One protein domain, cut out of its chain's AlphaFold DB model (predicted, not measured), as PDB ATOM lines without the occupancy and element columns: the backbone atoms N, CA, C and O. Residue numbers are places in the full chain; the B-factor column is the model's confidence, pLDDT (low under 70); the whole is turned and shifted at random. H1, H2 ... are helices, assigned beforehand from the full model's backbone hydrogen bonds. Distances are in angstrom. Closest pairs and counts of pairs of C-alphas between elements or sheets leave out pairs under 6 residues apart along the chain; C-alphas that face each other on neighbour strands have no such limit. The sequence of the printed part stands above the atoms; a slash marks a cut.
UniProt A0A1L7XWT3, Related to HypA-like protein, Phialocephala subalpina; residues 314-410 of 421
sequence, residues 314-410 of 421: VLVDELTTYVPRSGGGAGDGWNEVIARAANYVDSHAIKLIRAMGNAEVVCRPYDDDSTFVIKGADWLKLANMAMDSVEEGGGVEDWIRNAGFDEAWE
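What this domain is: This is residues 314 to 410 of the 421 residues of the protein "Related to HypA-like protein" of Phialocephala subalpina (UniProt A0A1L7XWT3). Three helices side by side, H3, H4 and shorter H2, make an up-and-down bundle, each running against the one before. H1 crosses the first part of H4; residues 402 to 407, toward small H5, stick out. The printed part has 97 residues, five named helices, H1 to H5, and no named strand: all helix, compact, radius of gyration of the C-alphas 14.1 A, spans 40 by 30 by 21 A.

How they stand to each other: Start at H3, residues 347 to 366: it forms a hairpin with H4, residues 378 to 393, closest C-alphas Ile 353 and Ala 383, 5.5 A. H2, residues 334 to 343, touches H4, closest C-alphas Val 337 and Asn 384, 6.2 A. Every O i to N i+4 pair is within hydrogen-bond range in H2 and H4, 13 of 16 in H3.

Where its parts are: Find C-alpha 347 at (120.336, -34.153, 42.923), where H3 begins its 29.9 A; H4 spans 22.8 A. H1, residues 316 to 321, begins at (95.641, -42.366, 42.969); H5, residues 406 to 409, ends at (107.718, -43.595, 27.411).

The domain as a whole: The printed part has no cut. Look for pLDDT under 70 at residues 326 to 332 and 393 to 398, in or beside long links.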
ATOM      1  N   VAL A 314      95.922 -39.361  36.520       88.94
ATOM      2  CA  VAL A 314      96.366 -39.534  37.909       88.94
ATOM      3  C   VAL A 314      95.819 -40.854  38.452       88.94
ATOM      4  O   VAL A 314      94.607 -41.026  38.581       88.94
ATOM      5  N   LEU A 315      96.714 -41.788  38.762       88.25
ATOM      6  CA  LEU A 315      96.388 -43.122  39.272       88.25
ATOM      7  C   LEU A 315      96.536 -43.147  40.798       88.25
ATOM      8  O   LEU A 315      97.496 -43.689  41.333       88.25
ATOM      9  N   VAL A 316      95.592 -42.513  41.500       83.44
ATOM     10  CA  VAL A 316      95.641 -42.366  42.969       83.44
ATOM     11  C   VAL A 316      95.713 -43.717  43.684       83.44
ATOM     12  O   VAL A 316      96.467 -43.850  44.642       83.44
ATOM     13  N   ASP A 317      94.990 -44.728  43.203       82.38
ATOM     14  CA  ASP A 317      94.969 -46.047  43.845       82.38
ATOM     15  C   ASP A 317      96.373 -46.671  43.907       82.38
ATOM     16  O   ASP A 317      96.747 -47.238  44.934       82.38
ATOM     17  N   GLU A 318      97.200 -46.460  42.873       81.25
ATOM     18  CA  GLU A 318      98.571 -46.989  42.808       81.25
ATOM     19  C   GLU A 318      99.486 -46.403  43.887       81.25
ATOM     20  O   GLU A 318     100.403 -47.078  44.351       81.25
ATOM     21  N   LEU A 319      99.204 -45.180  44.340       76.12
ATOM     22  CA  LEU A 319      99.927 -44.532  45.436       76.12
ATOM     23  C   LEU A 319      99.705 -45.262  46.766       76.12
ATOM     24  O   LEU A 319     100.607 -45.335  47.597       76.12
ATOM     25  N   THR A 320      98.516 -45.840  46.953       70.69
ATOM     26  CA  THR A 320      98.125 -46.506  48.204       70.69
ATOM     27  C   THR A 320      98.432 -48.003  48.210       70.69
ATOM     28  O   THR A 320      98.755 -48.547  49.272       70.69
ATOM     29  N   THR A 321      98.388 -48.665  47.048       79.56
ATOM     30  CA  THR A 321      98.598 -50.118  46.911       79.56
ATOM     31  C   THR A 321     100.050 -50.519  46.670       79.56
ATOM     32  O   THR A 321     100.348 -51.708  46.611       79.56
ATOM     33  N   TYR A 322     100.953 -49.557  46.495       82.25
ATOM     34  CA  TYR A 322     102.363 -49.833  46.254       82.25
ATOM     35  C   TYR A 322     103.074 -50.450  47.466       82.25
ATOM     36  O   TYR A 322     102.879 -50.026  48.611       82.25
ATOM     37  N   VAL A 323     103.942 -51.420  47.180       82.38
ATOM     38  CA  VAL A 323     104.809 -52.103  48.142       82.38
ATOM     39  C   VAL A 323     106.269 -51.778  47.792       82.38
ATOM     40  O   VAL A 323     106.698 -52.090  46.679       82.38
ATOM     41  N   PRO A 324     107.033 -51.137  48.697       81.19
ATOM     42  CA  PRO A 324     108.449 -50.843  48.475       81.19
ATOM     43  C   PRO A 324     109.302 -52.094  48.214       81.19
ATOM     44  O   PRO A 324     109.139 -53.103  48.900       81.19
ATOM     45  N   ARG A 325     110.248 -52.025  47.267       75.06
ATOM     46  CA  ARG A 325     111.202 -53.110  46.949       75.06
ATOM     47  C   ARG A 325     112.287 -53.248  48.014       75.06
ATOM     48  O   ARG A 325     112.773 -54.347  48.270       75.06
ATOM     49  N   SER A 326     112.684 -52.127  48.610       63.28
ATOM     50  CA  SER A 326     113.640 -52.045  49.717       63.28
ATOM     51  C   SER A 326     113.299 -50.843  50.590       63.28
ATOM     52  O   SER A 326     112.900 -49.814  50.048       63.28
ATOM     53  N   GLY A 327     113.438 -50.970  51.913       57.84
ATOM     54  CA  GLY A 327     112.998 -49.946  52.863       57.84
ATOM     55  C   GLY A 327     111.474 -49.775  52.840       57.84
ATOM     56  O   GLY A 327     110.892 -49.218  51.915       57.84
ATOM     57  N   GLY A 328     110.785 -50.281  53.855       53.19
ATOM     58  CA  GLY A 328     109.321 -50.216  53.924       53.19
ATOM     59  C   GLY A 328     108.670 -51.235  54.851       53.19
ATOM     60  O   GLY A 328     107.441 -51.313  54.907       53.19
ATOM     61  N   GLY A 329     109.466 -52.022  55.584       54.97
ATOM     62  CA  GLY A 329     108.955 -52.834  56.679       54.97
ATOM     63  C   GLY A 329     108.459 -51.959  57.832       54.97
ATOM     64  O   GLY A 329     108.775 -50.775  57.924       54.97
ATOM     65  N   ALA A 330     107.726 -52.549  58.778       47.91
ATOM     66  CA  ALA A 330     107.185 -51.856  59.956       47.91
ATOM     67  C   ALA A 330     108.248 -51.232  60.906       47.91
ATOM     68  O   ALA A 330     107.888 -50.734  61.971       47.91
ATOM     69  N   GLY A 331     109.539 -51.261  60.542       52.50
ATOM     70  CA  GLY A 331     110.660 -50.646  61.261       52.50
ATOM     71  C   GLY A 331     111.515 -49.673  60.434       52.50
ATOM     72  O   GLY A 331     112.409 -49.051  61.007       52.50
ATOM     73  N   ASP A 332     111.234 -49.497  59.141       62.25
ATOM     74  CA  ASP A 332     112.035 -48.657  58.246       62.25
ATOM     75  C   ASP A 332     111.435 -47.247  58.215       62.25
ATOM     76  O   ASP A 332     110.277 -47.047  57.848       62.25
ATOM     77  N   GLY A 333     112.195 -46.257  58.683       79.25
ATOM     78  CA  GLY A 333     111.745 -44.869  58.810       79.25
ATOM     79  C   GLY A 333     112.335 -43.945  57.745       79.25
ATOM     80  O   GLY A 333     113.195 -44.330  56.957       79.25
ATOM     81  N   TRP A 334     111.951 -42.666  57.790       88.12
ATOM     82  CA  TRP A 334     112.483 -41.612  56.910       88.12
ATOM     83  C   TRP A 334     114.012 -41.584  56.785       88.12
ATOM     84  O   TRP A 334     114.529 -41.228  55.731       88.12
ATOM     85  N   ASN A 335     114.740 -41.972  57.835       87.06
ATOM     86  CA  ASN A 335     116.202 -41.989  57.835       87.06
ATOM     87  C   ASN A 335     116.790 -42.874  56.727       87.06
ATOM     88  O   ASN A 335     117.815 -42.517  56.154       87.06
ATOM     89  N   GLU A 336     116.151 -43.998  56.411       87.25
ATOM     90  CA  GLU A 336     116.668 -44.948  55.427       87.25
ATOM     91  C   GLU A 336     116.501 -44.428  53.997       87.25
ATOM     92  O   GLU A 336     117.477 -44.334  53.253       87.25
ATOM     93  N   VAL A 337     115.293 -43.990  53.631       88.56
ATOM     94  CA  VAL A 337     115.027 -43.418  52.300       88.56
ATOM     95  C   VAL A 337     115.797 -42.110  52.076       88.56
ATOM     96  O   VAL A 337     116.275 -41.849  50.973       88.56
ATOM     97  N   ILE A 338     116.005 -41.308  53.128       90.00
ATOM     98  CA  ILE A 338     116.860 -40.113  53.069       90.00
ATOM     99  C   ILE A 338     118.324 -40.503  52.859       90.00
ATOM    100  O   ILE A 338     118.998 -39.863  52.057       90.00
ATOM    101  N   ALA A 339     118.822 -41.537  53.542       88.25
ATOM    102  CA  ALA A 339     120.188 -42.011  53.350       88.25
ATOM    103  C   ALA A 339     120.405 -42.543  51.926       88.25
ATOM    104  O   ALA A 339     121.422 -42.220  51.314       88.25
ATOM    105  N   ARG A 340     119.443 -43.288  51.366       88.88
ATOM    106  CA  ARG A 340     119.468 -43.715  49.956       88.88
ATOM    107  C   ARG A 340     119.533 -42.512  49.019       88.88
ATOM    108  O   ARG A 340     120.464 -42.398  48.230       88.88
ATOM    109  N   ALA A 341     118.620 -41.556  49.185       87.44
ATOM    110  CA  ALA A 341     118.564 -40.352  48.360       87.44
ATOM    111  C   ALA A 341     119.823 -39.472  48.473       87.44
ATOM    112  O   ALA A 341     120.253 -38.886  47.484       87.44
ATOM    113  N   ALA A 342     120.425 -39.372  49.661       87.12
ATOM    114  CA  ALA A 342     121.629 -38.574  49.898       87.12
ATOM    115  C   ALA A 342     122.896 -39.186  49.278       87.12
ATOM    116  O   ALA A 342     123.849 -38.457  49.013       87.12
ATOM    117  N   ASN A 343     122.906 -40.504  49.061       85.00
ATOM    118  CA  ASN A 343     124.018 -41.228  48.445       85.00
ATOM    119  C   ASN A 343     123.789 -41.529  46.951       85.00
ATOM    120  O   ASN A 343     124.652 -42.135  46.318       85.00
ATOM    121  N   TYR A 344     122.651 -41.117  46.385       82.25
ATOM    122  CA  TYR A 344     122.339 -41.298  44.971       82.25
ATOM    123  C   TYR A 344     122.912 -40.155  44.114       82.25
ATOM    124  O   TYR A 344     123.075 -39.029  44.583       82.25
ATOM    125  N   VAL A 345     123.241 -40.438  42.846       81.88
ATOM    126  CA  VAL A 345     123.959 -39.499  41.958       81.88
ATOM    127  C   VAL A 345     123.098 -38.311  41.497       81.88
ATOM    128  O   VAL A 345     123.624 -37.221  41.261       81.88
ATOM    129  N   ASP A 346     121.778 -38.490  41.393       80.62
ATOM    130  CA  ASP A 346     120.844 -37.430  41.000       80.62
ATOM    131  C   ASP A 346     120.488 -36.486  42.162       80.62
ATOM    132  O   ASP A 346     119.985 -36.879  43.214       80.62
ATOM    133  N   SER A 347     120.657 -35.182  41.927       78.81
ATOM    134  CA  SER A 347     120.336 -34.153  42.923       78.81
ATOM    135  C   SER A 347     118.832 -33.925  43.134       78.81
ATOM    136  O   SER A 347     118.448 -33.319  44.138       78.81
ATOM    137  N   HIS A 348     117.961 -34.326  42.199       86.50
ATOM    138  CA  HIS A 348     116.515 -34.088  42.298       86.50
ATOM    139  C   HIS A 348     115.843 -35.036  43.281       86.50
ATOM    140  O   HIS A 348     114.981 -34.577  44.035       86.50
ATOM    141  N   ALA A 349     116.297 -36.287  43.341       86.50
ATOM    142  CA  ALA A 349     115.818 -37.302  44.270       86.50
ATOM    143  C   ALA A 349     115.789 -36.786  45.717       86.50
ATOM    144  O   ALA A 349     114.716 -36.656  46.307       86.50
ATOM    145  N   ILE A 350     116.925 -36.348  46.274       91.19
ATOM    146  CA  ILE A 350     116.978 -35.854  47.662       91.19
ATOM    147  C   ILE A 350     116.089 -34.624  47.909       91.19
ATOM    148  O   ILE A 350     115.497 -34.488  48.983       91.19
ATOM    149  N   LYS A 351     115.931 -33.736  46.913       91.38
ATOM    150  CA  LYS A 351     115.016 -32.586  47.010       91.38
ATOM    151  C   LYS A 351     113.560 -33.050  47.096       91.38
ATOM    152  O   LYS A 351     112.817 -32.504  47.912       91.38
ATOM    153  N   LEU A 352     113.169 -34.042  46.294       92.50
ATOM    154  CA  LEU A 352     111.822 -34.613  46.302       92.50
ATOM    155  C   LEU A 352     111.533 -35.352  47.616       92.50
ATOM    156  O   LEU A 352     110.524 -35.061  48.252       92.50
ATOM    157  N   ILE A 353     112.441 -36.222  48.069       93.81
ATOM    158  CA  ILE A 353     112.283 -36.978  49.324       93.81
ATOM    159  C   ILE A 353     112.165 -36.031  50.518       93.81
ATOM    160  O   ILE A 353     111.240 -36.145  51.324       93.81
ATOM    161  N   ARG A 354     113.029 -35.011  50.596       93.88
ATOM    162  CA  ARG A 354     112.917 -33.980  51.635       93.88
ATOM    163  C   ARG A 354     111.599 -33.203  51.534       93.88
ATOM    164  O   ARG A 354     111.030 -32.839  52.563       93.88
ATOM    165  N   ALA A 355     111.121 -32.905  50.325       92.56
ATOM    166  CA  ALA A 355     109.847 -32.217  50.134       92.56
ATOM    167  C   ALA A 355     108.660 -33.063  50.621       92.56
ATOM    168  O   ALA A 355     107.775 -32.508  51.263       92.56
ATOM    169  N   MET A 356     108.674 -34.379  50.396       94.50
ATOM    170  CA  MET A 356     107.652 -35.300  50.910       94.50
ATOM    171  C   MET A 356     107.682 -35.403  52.442       94.50
ATOM    172  O   MET A 356     106.626 -35.338  53.062       94.50
ATOM    173  N   GLY A 357     108.864 -35.455  53.068       92.06
ATOM    174  CA  GLY A 357     108.973 -35.433  54.536       92.06
ATOM    175  C   GLY A 357     108.441 -34.132  55.146       92.06
ATOM    176  O   GLY A 357     107.734 -34.142  56.152       92.06
ATOM    177  N   ASN A 358     108.698 -32.994  54.492       91.62
ATOM    178  CA  ASN A 358     108.076 -31.724  54.880       91.62
ATOM    179  C   ASN A 358     106.558 -31.735  54.656       91.62
ATOM    180  O   ASN A 358     105.824 -31.182  55.474       91.62
ATOM    181  N   ALA A 359     106.088 -32.328  53.556       92.94
ATOM    182  CA  ALA A 359     104.669 -32.421  53.249       92.94
ATOM    183  C   ALA A 359     103.929 -33.263  54.292       92.94
ATOM    184  O   ALA A 359     102.887 -32.816  54.754       92.94
ATOM    185  N   GLU A 360     104.495 -34.379  54.769       93.75
ATOM    186  CA  GLU A 360     103.906 -35.143  55.877       93.75
ATOM    187  C   GLU A 360     103.696 -34.254  57.111       93.75
ATOM    188  O   GLU A 360     102.598 -34.195  57.656       93.75
ATOM    189  N   VAL A 361     104.718 -33.499  57.527       92.56
ATOM    190  CA  VAL A 361     104.629 -32.618  58.703       92.56
ATOM    191  C   VAL A 361     103.572 -31.524  58.519       92.56
ATOM    192  O   VAL A 361     102.811 -31.243  59.445       92.56
ATOM    193  N   VAL A 362     103.523 -30.896  57.341       92.94
ATOM    194  CA  VAL A 362     102.611 -29.775  57.055       92.94
ATOM    195  C   VAL A 362     101.171 -30.246  56.826       92.94
ATOM    196  O   VAL A 362     100.240 -29.531  57.199       92.94
ATOM    197  N   CYS A 363     100.977 -31.426  56.234       94.06
ATOM    198  CA  CYS A 363      99.666 -31.984  55.900       94.06
ATOM    199  C   CYS A 363      99.031 -32.769  57.053       94.06
ATOM    200  O   CYS A 363      97.809 -32.787  57.123       94.06
ATOM    201  N   ARG A 364      99.815 -33.344  57.980       93.44
ATOM    202  CA  ARG A 364      99.317 -34.175  59.097       93.44
ATOM    203  C   ARG A 364      98.126 -33.582  59.870       93.44
ATOM    204  O   ARG A 364      97.214 -34.339  60.189       93.44
ATOM    205  N   PRO A 365      98.062 -32.267  60.176       96.00
ATOM    206  CA  PRO A 365      96.895 -31.692  60.852       96.00
ATOM    207  C   PRO A 365      95.576 -31.786  60.064       96.00
ATOM    208  O   PRO A 365      94.523 -31.503  60.627       96.00
ATOM    209  N   TYR A 366      95.632 -32.144  58.780       95.69
ATOM    210  CA  TYR A 366      94.509 -32.188  57.844       95.69
ATOM    211  C   TYR A 366      94.240 -33.601  57.304       95.69
ATOM    212  O   TYR A 366      93.509 -33.746  56.329       95.69
ATOM    213  N   ASP A 367      94.789 -34.651  57.924       91.38
ATOM    214  CA  ASP A 367      94.581 -36.039  57.481       91.38
ATOM    215  C   ASP A 367      93.092 -36.455  57.504       91.38
ATOM    216  O   ASP A 367      92.677 -37.316  56.728       91.38
ATOM    217  N   ASP A 368      92.252 -35.814  58.321       92.69
ATOM    218  CA  ASP A 368      90.801 -36.056  58.341       92.69
ATOM    219  C   ASP A 368      90.039 -35.327  57.216       92.69
ATOM    220  O   ASP A 368      88.873 -35.626  56.951       92.69
ATOM    221  N   ASP A 369      90.679 -34.389  56.512       93.88
ATOM    222  CA  ASP A 369      90.075 -33.643  55.410       93.88
ATOM    223  C   ASP A 369      90.098 -34.481  54.116       93.88
ATOM    224  O   ASP A 369      91.104 -35.082  53.728       93.88
ATOM    225  N   SER A 370      88.959 -34.550  53.424       90.00
ATOM    226  CA  SER A 370      88.814 -35.316  52.180       90.00
ATOM    227  C   SER A 370      89.545 -34.702  50.978       90.00
ATOM    228  O   SER A 370      89.718 -35.377  49.969       90.00
ATOM    229  N   THR A 371      89.952 -33.432  51.054       92.12
ATOM    230  CA  THR A 371      90.721 -32.757  49.994       92.12
ATOM    231  C   THR A 371      92.192 -33.182  49.968       92.12
ATOM    232  O   THR A 371      92.857 -33.020  48.943       92.12
ATOM    233  N   PHE A 372      92.697 -33.772  51.058       91.06
ATOM    234  CA  PHE A 372      94.062 -34.280  51.166       91.06
ATOM    235  C   PHE A 372      94.090 -35.755  50.767       91.06
ATOM    236  O   PHE A 372      93.546 -36.616  51.455       91.06
ATOM    237  N   VAL A 373      94.711 -36.046  49.624       88.50
ATOM    238  CA  VAL A 373      94.708 -37.392  49.029       88.50
ATOM    239  C   VAL A 373      95.768 -38.308  49.652       88.50
ATOM    240  O   VAL A 373      95.515 -39.496  49.814       88.50
ATOM    241  N   ILE A 374      96.932 -37.768  50.033       89.50
ATOM    242  CA  ILE A 374      98.019 -38.512  50.698       89.50
ATOM    243  C   ILE A 374      98.003 -38.202  52.193       89.50
ATOM    244  O   ILE A 374      97.952 -37.030  52.572       89.50
ATOM    245  N   LYS A 375      98.055 -39.246  53.028       89.75
ATOM    246  CA  LYS A 375      97.829 -39.158  54.477       89.75
ATOM    247  C   LYS A 375      98.844 -39.984  55.256       89.75
ATOM    248  O   LYS A 375      99.250 -41.051  54.798       89.75
ATOM    249  N   GLY A 376      99.219 -39.520  56.449       87.19
ATOM    250  CA  GLY A 376     100.049 -40.270  57.399       87.19
ATOM    251  C   GLY A 376     101.205 -41.065  56.766       87.19
ATOM    252  O   GLY A 376     102.078 -40.505  56.104       87.19
ATOM    253  N   ALA A 377     101.194 -42.388  56.960       84.69
ATOM    254  CA  ALA A 377     102.258 -43.292  56.515       84.69
ATOM    255  C   ALA A 377     102.396 -43.424  54.981       84.69
ATOM    256  O   ALA A 377     103.441 -43.877  54.508       84.69
ATOM    257  N   ASP A 378     101.401 -42.998  54.191       87.12
ATOM    258  CA  ASP A 378     101.497 -43.043  52.727       87.12
ATOM    259  C   ASP A 378     102.547 -42.061  52.186       87.12
ATOM    260  O   ASP A 378     103.107 -42.295  51.116       87.12
ATOM    261  N   TRP A 379     102.911 -41.014  52.937       91.31
ATOM    262  CA  TRP A 379     104.015 -40.124  52.563       91.31
ATOM    263  C   TRP A 379     105.363 -40.850  52.502       91.31
ATOM    264  O   TRP A 379     106.125 -40.661  51.553       91.31
ATOM    265  N   LEU A 380     105.646 -41.714  53.483       88.88
ATOM    266  CA  LEU A 380     106.867 -42.523  53.501       88.88
ATOM    267  C   LEU A 380     106.835 -43.601  52.410       88.88
ATOM    268  O   LEU A 380     107.852 -43.879  51.775       88.88
ATOM    269  N   LYS A 381     105.658 -44.178  52.146       88.06
ATOM    270  CA  LYS A 381     105.454 -45.109  51.028       88.06
ATOM    271  C   LYS A 381     105.760 -44.437  49.681       88.06
ATOM    272  O   LYS A 381     106.486 -45.009  48.876       88.06
ATOM    273  N   LEU A 382     105.289 -43.204  49.469       89.56
ATOM    274  CA  LEU A 382     105.569 -42.412  48.261       89.56
ATOM    275  C   LEU A 382     107.051 -42.071  48.111       89.56
ATOM    276  O   LEU A 382     107.577 -42.091  47.000       89.56
ATOM    277  N   ALA A 383     107.727 -41.771  49.218       91.38
ATOM    278  CA  ALA A 383     109.160 -41.513  49.210       91.38
ATOM    279  C   ALA A 383     109.946 -42.745  48.732       91.38
ATOM    280  O   ALA A 383     110.825 -42.619  47.880       91.38
ATOM    281  N   ASN A 384     109.596 -43.938  49.221       90.50
ATOM    282  CA  ASN A 384     110.226 -45.177  48.764       90.50
ATOM    283  C   ASN A 384     109.859 -45.511  47.312       90.50
ATOM    284  O   ASN A 384     110.742 -45.890  46.553       90.50
ATOM    285  N   MET A 385     108.612 -45.265  46.887       89.56
ATOM    286  CA  MET A 385     108.208 -45.389  45.479       89.56
ATOM    287  C   MET A 385     109.075 -44.532  44.555       89.56
ATOM    288  O   MET A 385     109.550 -45.009  43.524       89.56
ATOM    289  N   ALA A 386     109.296 -43.269  44.923       90.31
ATOM    290  CA  ALA A 386     110.132 -42.367  44.147       90.31
ATOM    291  C   ALA A 386     111.591 -42.848  44.096       90.31
ATOM    292  O   ALA A 386     112.194 -42.816  43.027       90.31
ATOM    293  N   MET A 387     112.146 -43.319  45.218       89.50
ATOM    294  CA  MET A 387     113.521 -43.830  45.245       89.50
ATOM    295  C   MET A 387     113.696 -45.109  44.435       89.50
ATOM    296  O   MET A 387     114.628 -45.183  43.641       89.50
ATOM    297  N   ASP A 388     112.793 -46.077  44.571       88.56
ATOM    298  CA  ASP A 388     112.845 -47.321  43.803       88.56
ATOM    299  C   ASP A 388     112.756 -47.061  42.291       88.56
ATOM    300  O   ASP A 388     113.434 -47.728  41.511       88.56
ATOM    301  N   SER A 389     111.946 -46.076  41.882       85.25
ATOM    302  CA  SER A 389     111.834 -45.658  40.479       85.25
ATOM    303  C   SER A 389     113.112 -44.996  39.967       85.25
ATOM    304  O   SER A 389     113.513 -45.251  38.834       85.25
ATOM    305  N   VAL A 390     113.739 -44.136  40.771       85.50
ATOM    306  CA  VAL A 390     114.985 -43.449  40.401       85.50
ATOM    307  C   VAL A 390     116.142 -44.446  40.315       85.50
ATOM    308  O   VAL A 390     116.909 -44.430  39.360       85.50
ATOM    309  N   GLU A 391     116.247 -45.365  41.272       85.50
ATOM    310  CA  GLU A 391     117.302 -46.382  41.295       85.50
ATOM    311  C   GLU A 391     117.204 -47.364  40.115       85.50
ATOM    312  O   GLU A 391     118.237 -47.801  39.606       85.50
ATOM    313  N   GLU A 392     115.994 -47.656  39.628       80.12
ATOM    314  CA  GLU A 392     115.771 -48.471  38.424       80.12
ATOM    315  C   GLU A 392     116.225 -47.774  37.126       80.12
ATOM    316  O   GLU A 392     116.624 -48.455  36.182       80.12
ATOM    317  N   GLY A 393     116.233 -46.435  37.088       69.25
ATOM    318  CA  GLY A 393     116.646 -45.635  35.925       69.25
ATOM    319  C   GLY A 393     118.149 -45.666  35.610       69.25
ATOM    320  O   GLY A 393     118.558 -45.380  34.482       69.25
ATOM    321  N   GLY A 394     118.989 -46.068  36.571       63.56
ATOM    322  CA  GLY A 394     120.415 -46.327  36.344       63.56
ATOM    323  C   GLY A 394     121.285 -45.103  36.004       63.56
ATOM    324  O   GLY A 394     122.420 -45.288  35.563       63.56
ATOM    325  N   GLY A 395     120.805 -43.872  36.211       60.91
ATOM    326  CA  GLY A 395     121.606 -42.642  36.198       60.91
ATOM    327  C   GLY A 395     121.795 -41.953  34.841       60.91
ATOM    328  O   GLY A 395     122.591 -41.016  34.761       60.91
ATOM    329  N   VAL A 396     121.113 -42.384  33.772       53.50
ATOM    330  CA  VAL A 396     121.229 -41.748  32.438       53.50
ATOM    331  C   VAL A 396     119.996 -40.898  32.100       53.50
ATOM    332  O   VAL A 396     120.172 -39.805  31.568       53.50
ATOM    333  N   GLU A 397     118.783 -41.314  32.501       58.66
ATOM    334  CA  GLU A 397     117.526 -40.544  32.389       58.66
ATOM    335  C   GLU A 397     116.492 -40.962  33.466       58.66
ATOM    336  O   GLU A 397     115.427 -41.489  33.161       58.66
ATOM    337  N   ASP A 398     116.772 -40.707  34.750       68.12
ATOM    338  CA  ASP A 398     115.962 -41.219  35.886       68.12
ATOM    339  C   ASP A 398     114.539 -40.631  36.015       68.12
ATOM    340  O   ASP A 398     113.804 -40.945  36.951       68.12
ATOM    341  N   TRP A 399     114.135 -39.737  35.107       82.19
ATOM    342  CA  TRP A 399     112.879 -38.995  35.207       82.19
ATOM    343  C   TRP A 399     112.147 -38.946  33.873       82.19
ATOM    344  O   TRP A 399     112.591 -38.285  32.932       82.19
ATOM    345  N   ILE A 400     110.949 -39.527  33.838       84.94
ATOM    346  CA  ILE A 400     110.049 -39.435  32.688       84.94
ATOM    347  C   ILE A 400     109.472 -38.021  32.618       84.94
ATOM    348  O   ILE A 400     108.655 -37.591  33.441       84.94
ATOM    349  N   ARG A 401     109.918 -37.259  31.620       82.12
ATOM    350  CA  ARG A 401     109.446 -35.895  31.361       82.12
ATOM    351  C   ARG A 401     108.310 -35.949  30.355       82.12
ATOM    352  O   ARG A 401     108.445 -36.567  29.315       82.12
ATOM    353  N   ASN A 402     107.234 -35.201  30.608       87.62
ATOM    354  CA  ASN A 402     106.055 -35.160  29.728       87.62
ATOM    355  C   ASN A 402     105.282 -36.492  29.680       87.62
ATOM    356  O   ASN A 402     104.808 -36.899  28.631       87.62
ATOM    357  N   ALA A 403     105.103 -37.132  30.837       88.31
ATOM    358  CA  ALA A 403     104.459 -38.438  31.004       88.31
ATOM    359  C   ALA A 403     103.041 -38.603  30.400       88.31
ATOM    360  O   ALA A 403     102.518 -39.713  30.394       88.31
ATOM    361  N   GLY A 404     102.378 -37.540  29.935       91.44
ATOM    362  CA  GLY A 404     101.097 -37.632  29.223       91.44
ATOM    363  C   GLY A 404     101.214 -37.858  27.712       91.44
ATOM    364  O   GLY A 404     100.183 -37.948  27.055       91.44
ATOM    365  N   PHE A 405     102.427 -37.911  27.161       92.81
ATOM    366  CA  PHE A 405     102.691 -38.183  25.748       92.81
ATOM    367  C   PHE A 405     103.317 -39.568  25.605       92.81
ATOM    368  O   PHE A 405     104.249 -39.881  26.347       92.81
ATOM    369  N   ASP A 406     102.830 -40.380  24.667       90.94
ATOM    370  CA  ASP A 406     103.311 -41.755  24.464       90.94
ATOM    371  C   ASP A 406     104.814 -41.777  24.128       90.94
ATOM    372  O   ASP A 406     105.548 -42.641  24.604       90.94
ATOM    373  N   GLU A 407     105.302 -40.756  23.417       92.00
ATOM    374  CA  GLU A 407     106.708 -40.588  23.043       92.00
ATOM    375  C   GLU A 407     107.641 -40.463  24.259       92.00
ATOM    376  O   GLU A 407     108.810 -40.828  24.185       92.00
ATOM    377  N   ALA A 408     107.145 -39.960  25.396       87.12
ATOM    378  CA  ALA A 408     107.940 -39.833  26.619       87.12
ATOM    379  C   ALA A 408     108.273 -41.185  27.270       87.12
ATOM    380  O   ALA A 408     109.139 -41.244  28.141       87.12
ATOM    381  N   TRP A 409     107.565 -42.245  26.876       86.38
ATOM    382  CA  TRP A 409     107.718 -43.595  27.411       86.38
ATOM    383  C   TRP A 409     108.537 -44.505  26.488       86.38
ATOM    384  O   TRP A 409     108.845 -45.636  26.867       86.38
ATOM    385  N   GLU A 410     108.924 -44.032  25.298       85.62
ATOM    386  CA  GLU A 410     109.791 -44.786  24.393       85.62
ATOM    387  C   GLU A 410     111.131 -45.108  25.074       85.62
ATOM    388  O   GLU A 410     111.824 -44.229  25.578       85.62
TER     389      GLU A 410